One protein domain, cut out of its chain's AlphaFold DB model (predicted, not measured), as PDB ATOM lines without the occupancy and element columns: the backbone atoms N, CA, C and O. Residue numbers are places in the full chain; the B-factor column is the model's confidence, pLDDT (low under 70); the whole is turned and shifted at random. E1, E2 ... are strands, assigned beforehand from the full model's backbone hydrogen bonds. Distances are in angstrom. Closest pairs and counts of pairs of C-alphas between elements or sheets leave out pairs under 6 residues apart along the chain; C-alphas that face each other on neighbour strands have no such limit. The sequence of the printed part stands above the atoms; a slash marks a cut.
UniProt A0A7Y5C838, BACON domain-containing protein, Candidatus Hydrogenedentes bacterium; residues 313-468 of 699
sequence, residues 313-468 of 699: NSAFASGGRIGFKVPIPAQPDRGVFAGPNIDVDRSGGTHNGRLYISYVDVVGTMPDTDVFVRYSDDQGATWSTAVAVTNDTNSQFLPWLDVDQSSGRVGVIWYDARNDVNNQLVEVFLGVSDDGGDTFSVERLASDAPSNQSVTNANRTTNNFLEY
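This is residues 313 to 468 of the 699 residues of the protein "BACON domain-containing protein" of Candidatus Hydrogenedentes bacterium (UniProt A0A7Y5C838). With little regular structure, two small antiparallel sheets, E3-E4-E5 and E6-E7-E8, sit only partly face to face, E6 packing over the first; the hairpin E1-E2 lies at one end, and long loops run round them. The 156 printed residues include eight named strands, E1 to E8 in chain order, holding 53 residues; the class is all strand. It is compact, with radius of gyration of the C-alphas 15.9 A, spanning 51 by 37 by 25 A.

E1 (326 to 328) and E2 (331 to 336) form a hairpin, N 326 to O 336 2.9 A. E3 (341 to 344), E4 (355 to 362) and E5 (369 to 376) form a meander, each strand the antiparallel neighbour of the one before; N 343 to O 356 is 3.1 A, N 357 to O 374 2.8 A. E6 (396 to 404), E7 (409 to 416) and E8 (427 to 433) form another, strongly twisted; N 402 to O 411 is 3.1 A, N 412 to O 431 2.9 A. The closest C-alphas of E4 and E6, Val 360 and Phe 397, are 6.2 A apart.

E1 begins at C-alpha 326 (-22.975, 15.043, 29.266); E8 ends at C-alpha 433 (-0.569, -1.152, 33.478). E5 is 23.2 A long, E6 23.1 A.

The printed part has no cut. The link E5 to E6 is long. Residue 442 is under 70 in pLDDT.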
ATOM      1  N   ASN A 313     -18.723  11.969  40.213       96.56
ATOM      2  CA  ASN A 313     -18.835  13.350  40.624       96.56
ATOM      3  C   ASN A 313     -20.112  13.978  40.040       96.56
ATOM      4  O   ASN A 313     -20.318  14.056  38.834       96.56
ATOM      5  N   SER A 314     -20.970  14.501  40.918       94.69
ATOM      6  CA  SER A 314     -22.254  15.110  40.540       94.69
ATOM      7  C   SER A 314     -22.155  16.303  39.576       94.69
ATOM      8  O   SER A 314     -23.169  16.700  39.004       94.69
ATOM      9  N   ALA A 315     -20.967  16.900  39.407       95.12
ATOM     10  CA  ALA A 315     -20.728  17.928  38.394       95.12
ATOM     11  C   ALA A 315     -20.689  17.351  36.967       95.12
ATOM     12  O   ALA A 315     -20.958  18.082  36.013       95.12
ATOM     13  N   PHE A 316     -20.413  16.053  36.820       96.50
ATOM     14  CA  PHE A 316     -20.539  15.329  35.568       96.50
ATOM     15  C   PHE A 316     -22.009  14.962  35.388       96.50
ATOM     16  O   PHE A 316     -22.416  13.854  35.698       96.50
ATOM     17  N   ALA A 317     -22.862  15.907  35.000       94.75
ATOM     18  CA  ALA A 317     -24.304  15.666  34.943       94.75
ATOM     19  C   ALA A 317     -24.995  16.444  33.822       94.75
ATOM     20  O   ALA A 317     -24.622  17.568  33.490       94.75
ATOM     21  N   SER A 318     -26.054  15.853  33.269       94.06
ATOM     22  CA  SER A 318     -26.897  16.427  32.220       94.06
ATOM     23  C   SER A 318     -28.330  15.914  32.353       94.06
ATOM     24  O   SER A 318     -28.570  14.760  32.699       94.06
ATOM     25  N   GLY A 319     -29.321  16.785  32.145       91.25
ATOM     26  CA  GLY A 319     -30.737  16.387  32.173       91.25
ATOM     27  C   GLY A 319     -31.230  15.780  33.498       91.25
ATOM     28  O   GLY A 319     -32.197  15.027  33.495       91.25
ATOM     29  N   GLY A 320     -30.574  16.080  34.625       89.75
ATOM     30  CA  GLY A 320     -30.891  15.479  35.929       89.75
ATOM     31  C   GLY A 320     -30.343  14.062  36.125       89.75
ATOM     32  O   GLY A 320     -30.685  13.426  37.117       89.75
ATOM     33  N   ARG A 321     -29.497  13.584  35.205       93.31
ATOM     34  CA  ARG A 321     -28.735  12.338  35.312       93.31
ATOM     35  C   ARG A 321     -27.247  12.650  35.460       93.31
ATOM     36  O   ARG A 321     -26.742  13.583  34.839       93.31
ATOM     37  N   ILE A 322     -26.560  11.887  36.294       96.06
ATOM     38  CA  ILE A 322     -25.122  11.994  36.548       96.06
ATOM     39  C   ILE A 322     -24.419  11.012  35.601       96.06
ATOM     40  O   ILE A 322     -24.887   9.893  35.432       96.06
ATOM     41  N   GLY A 323     -23.361  11.458  34.926       94.69
ATOM     42  CA  GLY A 323     -22.538  10.704  33.982       94.69
ATOM     43  C   GLY A 323     -23.296  10.166  32.768       94.69
ATOM     44  O   GLY A 323     -22.983   9.077  32.294       94.69
ATOM     45  N   PHE A 324     -24.328  10.870  32.292       95.00
ATOM     46  CA  PHE A 324     -25.171  10.412  31.186       95.00
ATOM     47  C   PHE A 324     -25.446  11.529  30.180       95.00
ATOM     48  O   PHE A 324     -26.035  12.546  30.553       95.00
ATOM     49  N   LYS A 325     -25.061  11.328  28.910       94.00
ATOM     50  CA  LYS A 325     -25.216  12.307  27.815       94.00
ATOM     51  C   LYS A 325     -24.739  13.704  28.215       94.00
ATOM     52  O   LYS A 325     -25.444  14.703  28.034       94.00
ATOM     53  N   VAL A 326     -23.562  13.776  28.831       96.56
ATOM     54  CA  VAL A 326     -22.975  15.043  29.266       96.56
ATOM     55  C   VAL A 326     -22.240  15.667  28.079       96.56
ATOM     56  O   VAL A 326     -21.280  15.076  27.598       96.56
ATOM     57  N   PRO A 327     -22.676  16.822  27.548       96.06
ATOM     58  CA  PRO A 327     -22.042  17.409  26.374       96.06
ATOM     59  C   PRO A 327     -20.625  17.898  26.698       96.06
ATOM     60  O   PRO A 327     -20.415  18.610  27.683       96.06
ATOM     61  N   ILE A 328     -19.678  17.562  25.826       96.44
ATOM     62  CA  ILE A 328     -18.304  18.083  25.813       96.44
ATOM     63  C   ILE A 328     -18.017  18.720  24.447       96.44
ATOM     64  O   ILE A 328     -18.729  18.414  23.486       96.44
ATOM     65  N   PRO A 329     -17.011  19.602  24.305       96.88
ATOM     66  CA  PRO A 329     -16.804  20.300  23.040       96.88
ATOM     67  C   PRO A 329     -16.472  19.360  21.866       96.88
ATOM     68  O   PRO A 329     -16.929  19.639  20.760       96.88
ATOM     69  N   ALA A 330     -15.790  18.231  22.097       96.19
ATOM     70  CA  ALA A 330     -15.501  17.209  21.080       96.19
ATOM     71  C   ALA A 330     -16.720  16.357  20.660       96.19
ATOM     72  O   ALA A 330     -16.794  15.892  19.524       96.19
ATOM     73  N   GLN A 331     -17.706  16.195  21.548       94.69
ATOM     74  CA  GLN A 331     -18.922  15.398  21.337       94.69
ATOM     75  C   GLN A 331     -20.165  16.175  21.829       94.69
ATOM     76  O   GLN A 331     -20.773  15.830  22.851       94.69
ATOM     77  N   PRO A 332     -20.530  17.278  21.146       94.50
ATOM     78  CA  PRO A 332     -21.505  18.241  21.658       94.50
ATOM     79  C   PRO A 332     -22.966  17.797  21.513       94.50
ATOM     80  O   PRO A 332     -23.811  18.305  22.249       94.50
ATOM     81  N   ASP A 333     -23.275  16.881  20.584       92.62
ATOM     82  CA  ASP A 333     -24.651  16.447  20.311       92.62
ATOM     83  C   ASP A 333     -24.993  15.156  21.062       92.62
ATOM     84  O   ASP A 333     -26.018  15.092  21.745       92.62
ATOM     85  N   ARG A 334     -24.126  14.135  20.981       92.06
ATOM     86  CA  ARG A 334     -24.340  12.859  21.687       92.06
ATOM     87  C   ARG A 334     -24.093  12.978  23.189       92.06
ATOM     88  O   ARG A 334     -24.808  12.360  23.983       92.06
ATOM     89  N   GLY A 335     -23.110  13.792  23.566       95.38
ATOM     90  CA  GLY A 335     -22.542  13.811  24.907       95.38
ATOM     91  C   GLY A 335     -21.775  12.532  25.245       95.38
ATOM     92  O   GLY A 335     -21.759  11.568  24.486       95.38
ATOM     93  N   VAL A 336     -21.124  12.547  26.399       95.94
ATOM     94  CA  VAL A 336     -20.348  11.428  26.938       95.94
ATOM     95  C   VAL A 336     -21.017  10.833  28.167       95.94
ATOM     96  O   VAL A 336     -21.946  11.409  28.748       95.94
ATOM     97  N   PHE A 337     -20.542   9.660  28.553       95.62
ATOM     98  CA  PHE A 337     -21.093   8.851  29.625       95.62
ATOM     99  C   PHE A 337     -19.972   8.457  30.579       95.62
ATOM    100  O   PHE A 337     -18.818   8.396  30.169       95.62
ATOM    101  N   ALA A 338     -20.318   8.163  31.834       96.62
ATOM    102  CA  ALA A 338     -19.376   7.507  32.737       96.62
ATOM    103  C   ALA A 338     -18.967   6.129  32.198       96.62
ATOM    104  O   ALA A 338     -17.822   5.753  32.399       96.62
ATOM    105  N   GLY A 339     -19.895   5.443  31.506       92.19
ATOM    106  CA  GLY A 339     -19.654   4.263  30.665       92.19
ATOM    107  C   GLY A 339     -18.684   3.256  31.278       92.19
ATOM    108  O   GLY A 339     -17.550   3.206  30.813       92.19
ATOM    109  N   PRO A 340     -19.075   2.536  32.348       97.44
ATOM    110  CA  PRO A 340     -18.199   1.543  32.939       97.44
ATOM    111  C   PRO A 340     -17.980   0.376  31.979       97.44
ATOM    112  O   PRO A 340     -18.950  -0.091  31.391       97.44
ATOM    113  N   ASN A 341     -16.746  -0.110  31.913       97.31
ATOM    114  CA  ASN A 341     -16.378  -1.354  31.239       97.31
ATOM    115  C   ASN A 341     -15.529  -2.222  32.180       97.31
ATOM    116  O   ASN A 341     -14.852  -1.671  33.056       97.31
ATOM    117  N   ILE A 342     -15.616  -3.550  32.060       98.56
ATOM    118  CA  ILE A 342     -15.041  -4.517  33.007       98.56
ATOM    119  C   ILE A 342     -14.285  -5.645  32.301       98.56
ATOM    120  O   ILE A 342     -14.762  -6.199  31.322       98.56
ATOM    121  N   ASP A 343     -13.152  -6.057  32.873       98.56
ATOM    122  CA  ASP A 343     -12.528  -7.350  32.568       98.56
ATOM    123  C   ASP A 343     -11.855  -7.945  33.820       98.56
ATOM    124  O   ASP A 343     -11.665  -7.265  34.839       98.56
ATOM    125  N   VAL A 344     -11.527  -9.237  33.768       98.50
ATOM    126  CA  VAL A 344     -10.950 -10.011  34.871       98.50
ATOM    127  C   VAL A 344      -9.638 -10.665  34.439       98.50
ATOM    128  O   VAL A 344      -9.546 -11.320  33.401       98.50
ATOM    129  N   ASP A 345      -8.612 -10.555  35.283       98.44
ATOM    130  CA  ASP A 345      -7.351 -11.268  35.073       98.44
ATOM    131  C   ASP A 345      -7.549 -12.783  35.250       98.44
ATOM    132  O   ASP A 345      -7.814 -13.268  36.349       98.44
ATOM    133  N   ARG A 346      -7.381 -13.548  34.172       95.94
ATOM    134  CA  ARG A 346      -7.379 -15.020  34.133       95.94
ATOM    135  C   ARG A 346      -6.003 -15.582  33.759       95.94
ATOM    136  O   ARG A 346      -5.881 -16.752  33.398       95.94
ATOM    137  N   SER A 347      -4.947 -14.775  33.856       95.69
ATOM    138  CA  SER A 347      -3.598 -15.128  33.397       95.69
ATOM    139  C   SER A 347      -2.901 -16.224  34.206       95.69
ATOM    140  O   SER A 347      -1.821 -16.693  33.838       95.69
ATOM    141  N   GLY A 348      -3.458 -16.614  35.358       95.69
ATOM    142  CA  GLY A 348      -2.778 -17.456  36.343       95.69
ATOM    143  C   GLY A 348      -1.616 -16.752  37.062       95.69
ATOM    144  O   GLY A 348      -0.891 -17.399  37.825       95.69
ATOM    145  N   GLY A 349      -1.421 -15.449  36.818       95.56
ATOM    146  CA  GLY A 349      -0.397 -14.606  37.428       95.56
ATOM    147  C   GLY A 349      -0.705 -14.185  38.870       95.56
ATOM    148  O   GLY A 349      -1.566 -14.740  39.550       95.56
ATOM    149  N   THR A 350       0.024 -13.180  39.364       95.12
ATOM    150  CA  THR A 350      -0.111 -12.684  40.749       95.12
ATOM    151  C   THR A 350      -1.451 -12.021  41.045       95.12
ATOM    152  O   THR A 350      -1.821 -11.955  42.215       95.12
ATOM    153  N   HIS A 351      -2.153 -11.549  40.015       97.25
ATOM    154  CA  HIS A 351      -3.449 -10.881  40.118       97.25
ATOM    155  C   HIS A 351      -4.593 -11.720  39.537       97.25
ATOM    156  O   HIS A 351      -5.682 -11.203  39.343       97.25
ATOM    157  N   ASN A 352      -4.391 -13.024  39.315       97.31
ATOM    158  CA  ASN A 352      -5.434 -13.904  38.796       97.31
ATOM    159  C   ASN A 352      -6.708 -13.858  39.664       97.31
ATOM    160  O   ASN A 352      -6.670 -14.202  40.848       97.31
ATOM    161  N   GLY A 353      -7.830 -13.482  39.055       97.75
ATOM    162  CA  GLY A 353      -9.123 -13.217  39.678       97.75
ATOM    163  C   GLY A 353      -9.377 -11.744  40.014       97.75
ATOM    164  O   GLY A 353     -10.452 -11.439  40.525       97.75
ATOM    165  N   ARG A 354      -8.429 -10.831  39.756       98.62
ATOM    166  CA  ARG A 354      -8.603  -9.387  39.964       98.62
ATOM    167  C   ARG A 354      -9.529  -8.810  38.901       98.62
ATOM    168  O   ARG A 354      -9.316  -9.020  37.710       98.62
ATOM    169  N   LEU A 355     -10.517  -8.047  39.355       98.75
ATOM    170  CA  LEU A 355     -11.434  -7.292  38.509       98.75
ATOM    171  C   LEU A 355     -10.813  -5.934  38.196       98.75
ATOM    172  O   LEU A 355     -10.245  -5.310  39.096       98.75
ATOM    173  N   TYR A 356     -11.022  -5.440  36.982       98.81
ATOM    174  CA  TYR A 356     -10.708  -4.073  36.578       98.81
ATOM    175  C   TYR A 356     -11.953  -3.418  36.007       98.81
ATOM    176  O   TYR A 356     -12.640  -4.026  35.198       98.81
ATOM    177  N   ILE A 357     -12.235  -2.182  36.416       98.75
ATOM    178  CA  ILE A 357     -13.325  -1.378  35.859       98.75
ATOM    179  C   ILE A 357     -12.778  -0.032  35.408       98.75
ATOM    180  O   ILE A 357     -12.257   0.716  36.242       98.75
ATOM    181  N   SER A 358     -12.931   0.289  34.123       98.44
ATOM    182  CA  SER A 358     -12.646   1.618  33.568       98.44
ATOM    183  C   SER A 358     -13.913   2.464  33.556       98.44
ATOM    184  O   SER A 358     -15.012   1.927  33.454       98.44
ATOM    185  N   TYR A 359     -13.785   3.780  33.729       98.50
ATOM    186  CA  TYR A 359     -14.900   4.724  33.631       98.50
ATOM    187  C   TYR A 359     -14.399   6.163  33.431       98.50
ATOM    188  O   TYR A 359     -13.235   6.474  33.691       98.50
ATOM    189  N   VAL A 360     -15.293   7.061  33.012       97.44
ATOM    190  CA  VAL A 360     -15.034   8.509  32.894       97.44
ATOM    191  C   VAL A 360     -15.634   9.262  34.072       97.44
ATOM    192  O   VAL A 360     -16.768   8.993  34.481       97.44
ATOM    193  N   ASP A 361     -14.920  10.267  34.573       97.12
ATOM    194  CA  ASP A 361     -15.481  11.238  35.514       97.12
ATOM    195  C   ASP A 361     -14.920  12.646  35.284       97.12
ATOM    196  O   ASP A 361     -13.877  12.830  34.661       97.12
ATOM    197  N   VAL A 362     -15.612  13.662  35.798       95.06
ATOM    198  CA  VAL A 362     -15.151  15.053  35.735       95.06
ATOM    199  C   VAL A 362     -14.112  15.339  36.818       95.06
ATOM    200  O   VAL A 362     -14.331  15.078  38.012       95.06
ATOM    201  N   VAL A 363     -13.018  15.987  36.423       89.38
ATOM    202  CA  VAL A 363     -12.007  16.506  37.343       89.38
ATOM    203  C   VAL A 363     -12.251  17.992  37.568       89.38
ATOM    204  O   VAL A 363     -12.150  18.836  36.687       89.38
ATOM    205  N   GLY A 364     -12.655  18.342  38.791       86.44
ATOM    206  CA  GLY A 364     -13.041  19.714  39.119       86.44
ATOM    207  C   GLY A 364     -14.375  20.116  38.482       86.44
ATOM    208  O   GLY A 364     -15.422  19.956  39.112       86.44
ATOM    209  N   THR A 365     -14.345  20.686  37.275       88.88
ATOM    210  CA  THR A 365     -15.535  21.188  36.568       88.88
ATOM    211  C   THR A 365     -15.479  20.876  35.081       88.88
ATOM    212  O   THR A 365     -14.428  21.011  34.469       88.88
ATOM    213  N   MET A 366     -16.641  20.604  34.483       94.00
ATOM    214  CA  MET A 366     -16.775  20.430  33.034       94.00
ATOM    215  C   MET A 366     -16.145  21.599  32.247       94.00
ATOM    216  O   MET A 366     -16.263  22.750  32.686       94.00
ATOM    217  N   PRO A 367     -15.560  21.347  31.060       94.06
ATOM    218  CA  PRO A 367     -15.562  20.080  30.318       94.06
ATOM    219  C   PRO A 367     -14.356  19.160  30.589       94.06
ATOM    220  O   PRO A 367     -14.082  18.301  29.764       94.06
ATOM    221  N   ASP A 368     -13.632  19.367  31.689       95.44
ATOM    222  CA  ASP A 368     -12.426  18.605  32.034       95.44
ATOM    223  C   ASP A 368     -12.791  17.215  32.591       95.44
ATOM    224  O   ASP A 368     -13.368  17.117  33.681       95.44
ATOM    225  N   THR A 369     -12.549  16.150  31.823       96.75
ATOM    226  CA  THR A 369     -12.943  14.775  32.176       96.75
ATOM    227  C   THR A 369     -11.791  13.819  31.972       96.75
ATOM    228  O   THR A 369     -11.231  13.807  30.891       96.75
ATOM    229  N   ASP A 370     -11.523  12.952  32.945       96.19
ATOM    230  CA  ASP A 370     -10.441  11.969  32.882       96.19
ATOM    231  C   ASP A 370     -10.982  10.533  32.874       96.19
ATOM    232  O   ASP A 370     -12.095  10.248  33.336       96.19
ATOM    233  N   VAL A 371     -10.149   9.615  32.381       97.69
ATOM    234  CA  VAL A 371     -10.354   8.165  32.467       97.69
ATOM    235  C   VAL A 371      -9.735   7.631  33.753       97.69
ATOM    236  O   VAL A 371      -8.573   7.895  34.076       97.69
ATOM    237  N   PHE A 372     -10.508   6.819  34.466       98.06
ATOM    238  CA  PHE A 372     -10.119   6.189  35.716       98.06
ATOM    239  C   PHE A 372     -10.289   4.681  35.647       98.06
ATOM    240  O   PHE A 372     -11.206   4.180  35.005       98.06
ATOM    241  N   VAL A 373      -9.455   3.976  36.405       98.62
ATOM    242  CA  VAL A 373      -9.596   2.550  36.687       98.62
ATOM    243  C   VAL A 373      -9.793   2.324  38.186       98.62
ATOM    244  O   VAL A 373      -9.245   3.029  39.043       98.62
ATOM    245  N   ARG A 374     -10.619   1.332  38.509       98.56
ATOM    246  CA  ARG A 374     -10.744   0.702  39.825       98.56
ATOM    247  C   ARG A 374     -10.409  -0.774  39.696       98.56
ATOM    248  O   ARG A 374     -10.729  -1.375  38.679       98.56
ATOM    249  N   TYR A 375      -9.829  -1.356  40.738       98.69
ATOM    250  CA  TYR A 375      -9.626  -2.799  40.802       98.69
ATOM    251  C   TYR A 375     -10.116  -3.387  42.125       98.69
ATOM    252  O   TYR A 375     -10.188  -2.681  43.138       98.69
ATOM    253  N   SER A 376     -10.440  -4.679  42.106       98.69
ATOM    254  CA  SER A 376     -10.862  -5.460  43.272       98.69
ATOM    255  C   SER A 376     -10.184  -6.830  43.282       98.69
ATOM    256  O   SER A 376     -10.136  -7.504  42.256       98.69
ATOM    257  N   ASP A 377      -9.679  -7.239  44.448       97.81
ATOM    258  CA  ASP A 377      -9.051  -8.550  44.694       97.81
ATOM    259  C   ASP A 377      -9.978  -9.542  45.421       97.81
ATOM    260  O   ASP A 377      -9.569 -10.651  45.767       97.81
ATOM    261  N   ASP A 378     -11.206  -9.132  45.733       96.19
ATOM    262  CA  ASP A 378     -12.140  -9.865  46.588       96.19
ATOM    263  C   ASP A 378     -13.538  -9.951  45.965       96.19
ATOM    264  O   ASP A 378     -14.553  -9.806  46.648       96.19
ATOM    265  N   GLN A 379     -13.573 -10.225  44.655       94.50
ATOM    266  CA  GLN A 379     -14.797 -10.449  43.875       94.50
ATOM    267  C   GLN A 379     -15.768  -9.256  43.905       94.50
ATOM    268  O   GLN A 379     -16.985  -9.421  43.908       94.50
ATOM    269  N   GLY A 380     -15.231  -8.033  43.953       96.19
ATOM    270  CA  GLY A 380     -16.011  -6.796  43.952       96.19
ATOM    271  C   GLY A 380     -16.470  -6.320  45.332       96.19
ATOM    272  O   GLY A 380     -17.112  -5.272  45.409       96.19
ATOM    273  N   ALA A 381     -16.139  -7.026  46.421       95.44
ATOM    274  CA  ALA A 381     -16.557  -6.646  47.775       95.44
ATOM    275  C   ALA A 381     -15.868  -5.364  48.280       95.44
ATOM    276  O   ALA A 381     -16.472  -4.564  49.003       95.44
ATOM    277  N   THR A 382     -14.606  -5.142  47.909       97.75
ATOM    278  CA  THR A 382     -13.875  -3.896  48.146       97.75
ATOM    279  C   THR A 382     -13.123  -3.444  46.899       97.75
ATOM    280  O   THR A 382     -12.748  -4.237  46.040       97.75
ATOM    281  N   TRP A 383     -12.912  -2.130  46.800       98.56
ATOM    282  CA  TRP A 383     -12.336  -1.484  45.624       98.56
ATOM    283  C   TRP A 383     -11.165  -0.587  46.003       98.56
ATOM    284  O   TRP A 383     -11.173   0.061  47.057       98.56
ATOM    285  N   SER A 384     -10.175  -0.515  45.113       98.62
ATOM    286  CA  SER A 384      -9.072   0.438  45.206       98.62
ATOM    287  C   SER A 384      -9.563   1.895  45.205       98.62
ATOM    288  O   SER A 384     -10.735   2.209  44.967       98.62
ATOM    289  N   THR A 385      -8.667   2.839  45.498       97.44
ATOM    290  CA  THR A 385      -8.923   4.248  45.160       97.44
ATOM    291  C   THR A 385      -8.929   4.433  43.643       97.44
ATOM    292  O   THR A 385      -8.338   3.628  42.935       97.44
ATOM    293  N   ALA A 386      -9.545   5.510  43.140       97.06
ATOM    294  CA  ALA A 386      -9.466   5.852  41.718       97.06
ATOM    295  C   ALA A 386      -8.004   5.953  41.273       97.06
ATOM    296  O   ALA A 386      -7.253   6.753  41.839       97.06
ATOM    297  N   VAL A 387      -7.624   5.166  40.270       97.25
ATOM    298  CA  VAL A 387      -6.335   5.291  39.592       97.25
ATOM    299  C   VAL A 387      -6.598   6.018  38.286       97.25
ATOM    300  O   VAL A 387      -7.387   5.559  37.468       97.25
ATOM    301  N   ALA A 388      -6.007   7.195  38.125       95.19
ATOM    302  CA  ALA A 388      -6.147   7.970  36.903       95.19
ATOM    303  C   ALA A 388      -5.281   7.339  35.803       95.19
ATOM    304  O   ALA A 388      -4.099   7.077  36.039       95.19
ATOM    305  N   VAL A 389      -5.869   7.084  34.634       95.50
ATOM    306  CA  VAL A 389      -5.135   6.642  33.434       95.50
ATOM    307  C   VAL A 389      -4.528   7.855  32.721       95.50
ATOM    308  O   VAL A 389      -3.404   7.782  32.238       95.50
ATOM    309  N   THR A 390      -5.254   8.975  32.758       90.00
ATOM    310  CA  THR A 390      -4.902  10.313  32.248       90.00
ATOM    311  C   THR A 390      -5.092  11.352  33.355       90.00
ATOM    312  O   THR A 390      -5.824  11.104  34.314       90.00
ATOM    313  N   ASN A 391      -4.409  12.495  33.256       85.94
ATOM    314  CA  ASN A 391      -4.606  13.649  34.143       85.94
ATOM    315  C   ASN A 391      -4.439  15.005  33.430       85.94
ATOM    316  O   ASN A 391      -3.894  15.960  34.001       85.94
ATOM    317  N   ASP A 392      -4.863  15.066  32.169       87.25
ATOM    318  CA  ASP A 392      -4.820  16.272  31.345       87.25
ATOM    319  C   ASP A 392      -5.979  17.237  31.665       87.25
ATOM    320  O   ASP A 392      -6.799  16.974  32.527       87.25
ATOM    321  N   THR A 393      -6.006  18.419  31.033       84.81
ATOM    322  CA  THR A 393      -6.964  19.503  31.364       84.81
ATOM    323  C   THR A 393      -8.106  19.679  30.347       84.81
ATOM    324  O   THR A 393      -8.682  20.769  30.245       84.81
ATOM    325  N   ASN A 394      -8.362  18.660  29.522       94.19
ATOM    326  CA  ASN A 394      -9.305  18.671  28.395       94.19
ATOM    327  C   ASN A 394     -10.314  17.510  28.537       94.19
ATOM    328  O   ASN A 394     -10.477  16.965  29.616       94.19
ATOM    329  N   SER A 395     -11.075  17.175  27.489       96.88
ATOM    330  CA  SER A 395     -11.999  16.036  27.564       96.88
ATOM    331  C   SER A 395     -11.291  14.739  27.171       96.88
ATOM    332  O   SER A 395     -10.832  14.615  26.032       96.88
ATOM    333  N   GLN A 396     -11.296  13.757  28.065       96.81
ATOM    334  CA  GLN A 396     -11.040  12.348  27.776       96.81
ATOM    335  C   GLN A 396     -12.318  11.527  27.980       96.81
ATOM    336  O   GLN A 396     -13.067  11.758  28.934       96.81
ATOM    337  N   PHE A 397     -12.624  10.626  27.043       97.62
ATOM    338  CA  PHE A 397     -13.923   9.950  27.001       97.62
ATOM    339  C   PHE A 397     -13.919   8.633  26.204       97.62
ATOM    340  O   PHE A 397     -12.998   8.361  25.440       97.62
ATOM    341  N   LEU A 398     -14.986   7.843  26.391       97.00
ATOM    342  CA  LEU A 398     -15.188   6.487  25.847       97.00
ATOM    343  C   LEU A 398     -14.012   5.535  26.130       97.00
ATOM    344  O   LEU A 398     -13.382   5.061  25.189       97.00
ATOM    345  N   PRO A 399     -13.676   5.281  27.406       97.62
ATOM    346  CA  PRO A 399     -12.666   4.301  27.728       97.62
ATOM    347  C   PRO A 399     -13.169   2.889  27.440       97.62
ATOM    348  O   PRO A 399     -14.354   2.601  27.600       97.62
ATOM    349  N   TRP A 400     -12.243   2.013  27.075       98.19
ATOM    350  CA  TRP A 400     -12.442   0.569  27.062       98.19
ATOM    351  C   TRP A 400     -11.170  -0.099  27.572       98.19
ATOM    352  O   TRP A 400     -10.076   0.391  27.290       98.19
ATOM    353  N   LEU A 401     -11.289  -1.182  28.334       97.69
ATOM    354  CA  LEU A 401     -10.165  -1.938  28.871       97.69
ATOM    355  C   LEU A 401     -10.249  -3.404  28.479       97.69
ATOM    356  O   LEU A 401     -11.337  -3.941  28.297       97.69
ATOM    357  N   ASP A 402      -9.079  -4.029  28.414       98.44
ATOM    358  CA  ASP A 402      -8.944  -5.478  28.325       98.44
ATOM    359  C   ASP A 402      -7.660  -5.942  29.035       98.44
ATOM    360  O   ASP A 402      -6.674  -5.191  29.126       98.44
ATOM    361  N   VAL A 403      -7.665  -7.165  29.567       98.31
ATOM    362  CA  VAL A 403      -6.511  -7.778  30.233       98.31
ATOM    363  C   VAL A 403      -5.846  -8.784  29.297       98.31
ATOM    364  O   VAL A 403      -6.442  -9.775  28.886       98.31
ATOM    365  N   ASP A 404      -4.548  -8.603  29.032       97.38
ATOM    366  CA  ASP A 404      -3.747  -9.606  28.328       97.38
ATOM    367  C   ASP A 404      -3.628 -10.868  29.181       97.38
ATOM    368  O   ASP A 404      -2.761 -10.980  30.054       97.38
ATOM    369  N   GLN A 405      -4.460 -11.854  28.865       95.88
ATOM    370  CA  GLN A 405      -4.552 -13.117  29.591       95.88
ATOM    371  C   GLN A 405      -3.252 -13.943  29.531       95.88
ATOM    372  O   GLN A 405      -3.100 -14.916  30.262       95.88
ATOM    373  N   SER A 406      -2.262 -13.567  28.708       94.19
ATOM    374  CA  SER A 406      -0.936 -14.203  28.717       94.19
ATOM    375  C   SER A 406       0.029 -13.634  29.766       94.19
ATOM    376  O   SER A 406       1.026 -14.286  30.097       94.19
ATOM    377  N   SER A 407      -0.229 -12.425  30.277       94.25
ATOM    378  CA  SER A 407       0.707 -11.698  31.145       94.25
ATOM    379  C   SER A 407       0.083 -11.001  32.358       94.25
ATOM    380  O   SER A 407       0.824 -10.658  33.282       94.25
ATOM    381  N   GLY A 408      -1.235 -10.787  32.370       96.25
ATOM    382  CA  GLY A 408      -1.949  -9.996  33.377       96.25
ATOM    383  C   GLY A 408      -1.783  -8.479  33.209       96.25
ATOM    384  O   GLY A 408      -2.162  -7.721  34.100       96.25
ATOM    385  N   ARG A 409      -1.187  -8.012  32.098       95.94
ATOM    386  CA  ARG A 409      -1.108  -6.577  31.768       95.94
ATOM    387  C   ARG A 409      -2.483  -6.055  31.374       95.94
ATOM    388  O   ARG A 409      -3.213  -6.740  30.669       95.94
ATOM    389  N   VAL A 410      -2.787  -4.821  31.759       97.69
ATOM    390  CA  VAL A 410      -4.068  -4.171  31.442       97.69
ATOM    391  C   VAL A 410      -3.836  -3.091  30.395       97.69
ATOM    392  O   VAL A 410      -2.982  -2.226  30.603       97.69
ATOM    393  N   GLY A 411      -4.574  -3.129  29.289       97.56
ATOM    394  CA  GLY A 411      -4.633  -2.052  28.300       97.56
ATOM    395  C   GLY A 411      -5.921  -1.248  28.455       97.56
ATOM    396  O   GLY A 411      -6.968  -1.830  28.704       97.56
ATOM    397  N   VAL A 412      -5.855   0.079  28.315       98.31
ATOM    398  CA  VAL A 412      -7.029   0.971  28.319       98.31
ATOM    399  C   VAL A 412      -6.936   1.927  27.133       98.31
ATOM    400  O   VAL A 412      -5.963   2.672  27.045       98.31
ATOM    401  N   ILE A 413      -7.920   1.924  26.237       98.31
ATOM    402  CA  ILE A 413      -8.029   2.839  25.086       98.31
ATOM    403  C   ILE A 413      -9.022   3.966  25.395       98.31
ATOM    404  O   ILE A 413      -9.977   3.722  26.122       98.31
ATOM    405  N   TRP A 414      -8.825   5.185  24.876       98.25
ATOM    406  CA  TRP A 414      -9.808   6.286  24.957       98.25
ATOM    407  C   TRP A 414      -9.611   7.338  23.853       98.25
ATOM    408  O   TRP A 414      -8.547   7.414  23.232       98.25
ATOM    409  N   TYR A 415     -10.623   8.195  23.652       98.44
ATOM    410  CA  TYR A 415     -10.488   9.444  22.897       98.44
ATOM    411  C   TYR A 415     -10.011  10.588  23.779       98.44
ATOM    412  O   TYR A 415     -10.531  10.799  24.877       98.44
ATOM    413  N   ASP A 416      -9.102  11.396  23.243       97.50
ATOM    414  CA  ASP A 416      -8.401  12.421  23.989       97.50
ATOM    415  C   ASP A 416      -8.280  13.741  23.228       97.50
ATOM    416  O   ASP A 416      -7.750  13.798  22.118       97.50
ATOM    417  N   ALA A 417      -8.735  14.828  23.849       97.25
ATOM    418  CA  ALA A 417      -8.668  16.162  23.271       97.25
ATOM    419  C   ALA A 417      -7.468  17.004  23.748       97.25
ATOM    420  O   ALA A 417      -7.416  18.197  23.440       97.25
ATOM    421  N   ARG A 418      -6.508  16.446  24.505       94.12
ATOM    422  CA  ARG A 418      -5.386  17.174  25.148       94.12
ATOM    423  C   ARG A 418      -4.582  18.062  24.202       94.12
ATOM    424  O   ARG A 418      -4.088  19.114  24.604       94.12
ATOM    425  N   ASN A 419      -4.462  17.656  22.938       94.00
ATOM    426  CA  ASN A 419      -3.635  18.340  21.947       94.00
ATOM    427  C   ASN A 419      -4.373  19.468  21.211       94.00
ATOM    428  O   ASN A 419      -3.755  20.197  20.428       94.00
ATOM    429  N   ASP A 420      -5.666  19.667  21.484       95.50
ATOM    430  CA  ASP A 420      -6.454  20.743  20.897       95.50
ATOM    431  C   ASP A 420      -6.826  21.825  21.906       95.50
ATOM    432  O   ASP A 420      -7.567  21.625  22.866       95.50
ATOM    433  N   VAL A 421      -6.389  23.047  21.614       94.44
ATOM    434  CA  VAL A 421      -6.690  24.230  22.429       94.44
ATOM    435  C   VAL A 421      -8.186  24.547  22.510       94.44
ATOM    436  O   VAL A 421      -8.597  25.271  23.414       94.44
ATOM    437  N   ASN A 422      -8.994  24.044  21.568       95.44
ATOM    438  CA  ASN A 422     -10.446  24.225  21.568       95.44
ATOM    439  C   ASN A 422     -11.209  23.034  22.165       95.44
ATOM    440  O   ASN A 422     -12.430  23.136  22.304       95.44
ATOM    441  N   ASN A 423     -10.517  21.953  22.553       96.31
ATOM    442  CA  ASN A 423     -11.100  20.737  23.129       96.31
ATOM    443  C   ASN A 423     -12.121  20.043  22.186       96.31
ATOM    444  O   ASN A 423     -13.123  19.486  22.626       96.31
ATOM    445  N   GLN A 424     -11.906  20.155  20.873       95.75
ATOM    446  CA  GLN A 424     -12.805  19.731  19.793       95.75
ATOM    447  C   GLN A 424     -12.244  18.589  18.946       95.75
ATOM    448  O   GLN A 424     -12.990  17.694  18.554       95.75
ATOM    449  N   LEU A 425     -10.952  18.661  18.624       96.25
ATOM    450  CA  LEU A 425     -10.229  17.602  17.924       96.25
ATOM    451  C   LEU A 425      -9.789  16.537  18.925       96.25
ATOM    452  O   LEU A 425      -9.339  16.885  20.017       96.25
ATOM    453  N   VAL A 426      -9.898  15.272  18.530       97.44
ATOM    454  CA  VAL A 426      -9.540  14.129  19.375       97.44
ATOM    455  C   VAL A 426      -8.547  13.221  18.679       97.44
ATOM    456  O   VAL A 426      -8.638  12.996  17.476       97.44
ATOM    457  N   GLU A 427      -7.617  12.687  19.449       97.38
ATOM    458  CA  GLU A 427      -6.734  11.590  19.065       97.38
ATOM    459  C   GLU A 427      -7.027  10.388  19.967       97.38
ATOM    460  O   GLU A 427      -7.662  10.531  21.013       97.38
ATOM    461  N   VAL A 428      -6.589   9.201  19.564       98.00
ATOM    462  CA  VAL A 428      -6.789   7.975  20.345       98.00
ATOM    463  C   VAL A 428      -5.505   7.613  21.065       98.00
ATOM    464  O   VAL A 428      -4.426   7.675  20.476       98.00
ATOM    465  N   PHE A 429      -5.614   7.231  22.333       96.19
ATOM    466  CA  PHE A 429      -4.477   6.848  23.167       96.19
ATOM    467  C   PHE A 429      -4.689   5.480  23.812       96.19
ATOM    468  O   PHE A 429      -5.821   5.037  23.992       96.19
ATOM    469  N   LEU A 430      -3.575   4.836  24.168       96.31
ATOM    470  CA  LEU A 430      -3.511   3.605  24.950       96.31
ATOM    471  C   LEU A 430      -2.682   3.825  26.221       96.31
ATOM    472  O   LEU A 430      -1.507   4.196  26.169       96.31
ATOM    473  N   GLY A 431      -3.277   3.516  27.363       95.06
ATOM    474  CA  GLY A 431      -2.639   3.427  28.670       95.06
ATOM    475  C   GLY A 431      -2.398   1.963  29.006       95.06
ATOM    476  O   GLY A 431      -3.222   1.109  28.686       95.06
ATOM    477  N   VAL A 432      -1.263   1.656  29.633       94.94
ATOM    478  CA  VAL A 432      -0.901   0.272  29.960       94.94
ATOM    479  C   VAL A 432      -0.493   0.165  31.416       94.94
ATOM    480  O   VAL A 432       0.359   0.926  31.862       94.94
ATOM    481  N   SER A 433      -1.046  -0.798  32.144       95.62
ATOM    482  CA  SER A 433      -0.569  -1.152  33.478       95.62
ATOM    483  C   SER A 433       0.202  -2.466  33.446       95.62
ATOM    484  O   SER A 433      -0.249  -3.463  32.877       95.62
ATOM    485  N   ASP A 434       1.381  -2.463  34.068       92.06
ATOM    486  CA  ASP A 434       2.232  -3.637  34.258       92.06
ATOM    487  C   ASP A 434       2.417  -4.038  35.728       92.06
ATOM    488  O   ASP A 434       3.183  -4.957  36.026       92.06
ATOM    489  N   ASP A 435       1.679  -3.384  36.625       93.06
ATOM    490  CA  ASP A 435       1.683  -3.589  38.074       93.06
ATOM    491  C   ASP A 435       0.285  -3.927  38.628       93.06
ATOM    492  O   ASP A 435       0.008  -3.740  39.812       93.06
ATOM    493  N   GLY A 436      -0.600  -4.454  37.774       93.56
ATOM    494  CA  GLY A 436      -1.937  -4.900  38.167       93.56
ATOM    495  C   GLY A 436      -2.909  -3.751  38.433       93.56
ATOM    496  O   GLY A 436      -3.763  -3.857  39.308       93.56
ATOM    497  N   GLY A 437      -2.788  -2.641  37.709       94.94
ATOM    498  CA  GLY A 437      -3.669  -1.477  37.808       94.94
ATOM    499  C   GLY A 437      -3.321  -0.508  38.937       94.94
ATOM    500  O   GLY A 437      -4.114   0.395  39.198       94.94
ATOM    501  N   ASP A 438      -2.174  -0.669  39.606       94.50
ATOM    502  CA  ASP A 438      -1.698   0.282  40.620       94.50
ATOM    503  C   ASP A 438      -1.240   1.596  39.968       94.50
ATOM    504  O   ASP A 438      -1.494   2.683  40.499       94.50
ATOM    505  N   THR A 439      -0.601   1.505  38.801       93.50
ATOM    506  CA  THR A 439      -0.235   2.639  37.954       93.50
ATOM    507  C   THR A 439      -0.458   2.325  36.475       93.50
ATOM    508  O   THR A 439      -0.474   1.170  36.052       93.50
ATOM    509  N   PHE A 440      -0.628   3.375  35.672       91.38
ATOM    510  CA  PHE A 440      -0.645   3.289  34.214       91.38
ATOM    511  C   PHE A 440       0.580   4.027  33.658       91.38
ATOM    512  O   PHE A 440       0.951   5.101  34.138       91.38
ATOM    513  N   SER A 441       1.259   3.395  32.696       72.88
ATOM    514  CA  SER A 441       2.480   3.878  32.051       72.88
ATOM    515  C   SER A 441       2.239   5.157  31.249       72.88
ATOM    516  O   SER A 441       1.101   5.568  31.054       72.88
ATOM    517  N   VAL A 442       3.315   5.733  30.694       67.62
ATOM    518  CA  VAL A 442       3.215   6.829  29.715       67.62
ATOM    519  C   VAL A 442       2.222   6.451  28.612       67.62
ATOM    520  O   VAL A 442       2.316   5.367  28.029       67.62
ATOM    521  N   GLU A 443       1.271   7.346  28.372       81.88
ATOM    522  CA  GLU A 443       0.167   7.171  27.437       81.88
ATOM    523  C   GLU A 443       0.710   7.155  26.004       81.88
ATOM    524  O   GLU A 443       1.525   7.997  25.610       81.88
ATOM    525  N   ARG A 444       0.298   6.157  25.222       88.50
ATOM    526  CA  ARG A 444       0.797   5.914  23.867       88.50
ATOM    527  C   ARG A 444      -0.210   6.452  22.866       88.50
ATOM    528  O   ARG A 444      -1.347   5.997  22.857       88.50
ATOM    529  N   LEU A 445       0.207   7.388  22.017       91.38
ATOM    530  CA  LEU A 445      -0.619   7.873  20.911       91.38
ATOM    531  C   LEU A 445      -0.847   6.737  19.900       91.38
ATOM    532  O   LEU A 445       0.118   6.233  19.321       91.38
ATOM    533  N   ALA A 446      -2.109   6.368  19.698       93.00
ATOM    534  CA  ALA A 446      -2.547   5.331  18.773       93.00
ATOM    535  C   ALA A 446      -2.900   5.896  17.396       93.00
ATOM    536  O   ALA A 446      -2.375   5.394  16.417       93.00
ATOM    537  N   SER A 447      -3.694   6.967  17.306       94.81
ATOM    538  CA  SER A 447      -4.087   7.516  15.999       94.81
ATOM    539  C   SER A 447      -2.964   8.332  15.340       94.81
ATOM    540  O   SER A 447      -2.147   8.980  16.001       94.81
ATOM    541  N   ASP A 448      -2.869   8.293  14.014       90.69
ATOM    542  CA  ASP A 448      -1.918   9.041  13.179       90.69
ATOM    543  C   ASP A 448      -2.324  10.496  12.946       90.69
ATOM    544  O   ASP A 448      -1.476  11.347  12.650       90.69
ATOM    545  N   ALA A 449      -3.615  10.785  13.073       91.31
ATOM    546  CA  ALA A 449      -4.178  12.107  12.885       91.31
ATOM    547  C   ALA A 449      -5.397  12.322  13.799       91.31
ATOM    548  O   ALA A 449      -5.992  11.358  14.281       91.31
ATOM    549  N   PRO A 450      -5.771  13.587  14.063       95.38
ATOM    550  CA  PRO A 450      -6.934  13.890  14.878       95.38
ATOM    551  C   PRO A 450      -8.243  13.789  14.086       95.38
ATOM    552  O   PRO A 450      -8.334  14.233  12.938       95.38
ATOM    553  N   SER A 451      -9.283  13.323  14.768       95.31
ATOM    554  CA  SER A 451     -10.668  13.264  14.309       95.31
ATOM    555  C   SER A 451     -11.487  14.448  14.851       95.31
ATOM    556  O   SER A 451     -11.164  15.033  15.888       95.31
ATOM    557  N   ASN A 452     -12.551  14.846  14.149       94.19
ATOM    558  CA  ASN A 452     -13.417  15.970  14.509       94.19
ATOM    559  C   ASN A 452     -14.904  15.689  14.254       94.19
ATOM    560  O   ASN A 452     -15.385  15.792  13.124       94.19
ATOM    561  N   GLN A 453     -15.666  15.489  15.328       92.38
ATOM    562  CA  GLN A 453     -17.134  15.432  15.288       92.38
ATOM    563  C   GLN A 453     -17.802  16.648  15.958       92.38
ATOM    564  O   GLN A 453     -19.029  16.689  16.116       92.38
ATOM    565  N   SER A 454     -17.045  17.694  16.300       91.19
ATOM    566  CA  SER A 454     -17.590  18.912  16.911       91.19
ATOM    567  C   SER A 454     -18.168  19.901  15.895       91.19
ATOM    568  O   SER A 454     -18.980  20.753  16.257       91.19
ATOM    569  N   VAL A 455     -17.728  19.848  14.632       83.19
ATOM    570  CA  VAL A 455     -18.105  20.817  13.586       83.19
ATOM    571  C   VAL A 455     -19.128  20.247  12.609       83.19
ATOM    572  O   VAL A 455     -19.009  19.116  12.157       83.19
ATOM    573  N   THR A 456     -20.128  21.045  12.227       76.44
ATOM    574  CA  THR A 456     -21.103  20.646  11.201       76.44
ATOM    575  C   THR A 456     -20.422  20.410   9.851       76.44
ATOM    576  O   THR A 456     -19.755  21.302   9.327       76.44
ATOM    577  N   ASN A 457     -20.659  19.245   9.252       76.38
ATOM    578  CA  ASN A 457     -20.329  18.940   7.860       76.38
ATOM    579  C   ASN A 457     -21.546  18.280   7.173       76.38
ATOM    580  O   ASN A 457     -22.585  18.101   7.810       76.38
ATOM    581  N   ALA A 458     -21.454  17.989   5.871       73.75
ATOM    582  CA  ALA A 458     -22.599  17.541   5.069       73.75
ATOM    583  C   ALA A 458     -23.173  16.173   5.489       73.75
ATOM    584  O   ALA A 458     -24.363  15.942   5.284       73.75
ATOM    585  N   ASN A 459     -22.350  15.314   6.091       74.56
ATOM    586  CA  ASN A 459     -22.698  13.935   6.434       74.56
ATOM    587  C   ASN A 459     -22.697  13.679   7.947       74.56
ATOM    588  O   ASN A 459     -23.176  12.639   8.389       74.56
ATOM    589  N   ARG A 460     -22.186  14.609   8.766       81.69
ATOM    590  CA  ARG A 460     -22.177  14.520  10.230       81.69
ATOM    591  C   ARG A 460     -23.577  14.285  10.766       81.69
ATOM    592  O   ARG A 460     -24.497  15.068  10.525       81.69
ATOM    593  N   THR A 461     -23.692  13.261  11.595       78.88
ATOM    594  CA  THR A 461     -24.909  12.960  12.340       78.88
ATOM    595  C   THR A 461     -24.845  13.602  13.729       78.88
ATOM    596  O   THR A 461     -23.795  14.046  14.199       78.88
ATOM    597  N   THR A 462     -25.984  13.643  14.418       84.31
ATOM    598  CA  THR A 462     -26.033  14.031  15.841       84.31
ATOM    599  C   THR A 462     -25.478  12.944  16.769       84.31
ATOM    600  O   THR A 462     -25.406  13.157  17.976       84.31
ATOM    601  N   ASN A 463     -25.056  11.796  16.223       83.38
ATOM    602  CA  ASN A 463     -24.472  10.701  16.993       83.38
ATOM    603  C   ASN A 463     -22.986  10.931  17.318       83.38
ATOM    604  O   ASN A 463     -22.508  10.336  18.273       83.38
ATOM    605  N   ASN A 464     -22.284  11.827  16.608       91.56
ATOM    606  CA  ASN A 464     -20.844  12.079  16.791       91.56
ATOM    607  C   ASN A 464     -20.028  10.765  16.768       91.56
ATOM    608  O   ASN A 464     -20.112  10.055  15.774       91.56
ATOM    609  N   PHE A 465     -19.265  10.453  17.823       92.81
ATOM    610  CA  PHE A 465     -18.520   9.192  17.983       92.81
ATOM    611  C   PHE A 465     -19.351   8.080  18.642       92.81
ATOM    612  O   PHE A 465     -18.903   6.943  18.745       92.81
ATOM    613  N   LEU A 466     -20.573   8.405  19.066       92.25
ATOM    614  CA  LEU A 466     -21.515   7.517  19.736       92.25
ATOM    615  C   LEU A 466     -21.008   7.090  21.133       92.25
ATOM    616  O   LEU A 466     -20.760   7.981  21.952       92.25
ATOM    617  N   GLU A 467     -20.959   5.797  21.473       91.50
ATOM    618  CA  GLU A 467     -20.920   5.344  22.881       91.50
ATOM    619  C   GLU A 467     -19.748   4.464  23.317       91.50
ATOM    620  O   GLU A 467     -19.519   4.392  24.521       91.50
ATOM    621  N   TYR A 468     -19.002   3.838  22.407       94.50
ATOM    622  CA  TYR A 468     -17.801   3.068  22.752       94.50
ATOM    623  C   TYR A 468     -16.859   2.886  21.559       94.50
ATOM    624  O   TYR A 468     -17.233   3.086  20.399       94.50
TER     625      TYR A 468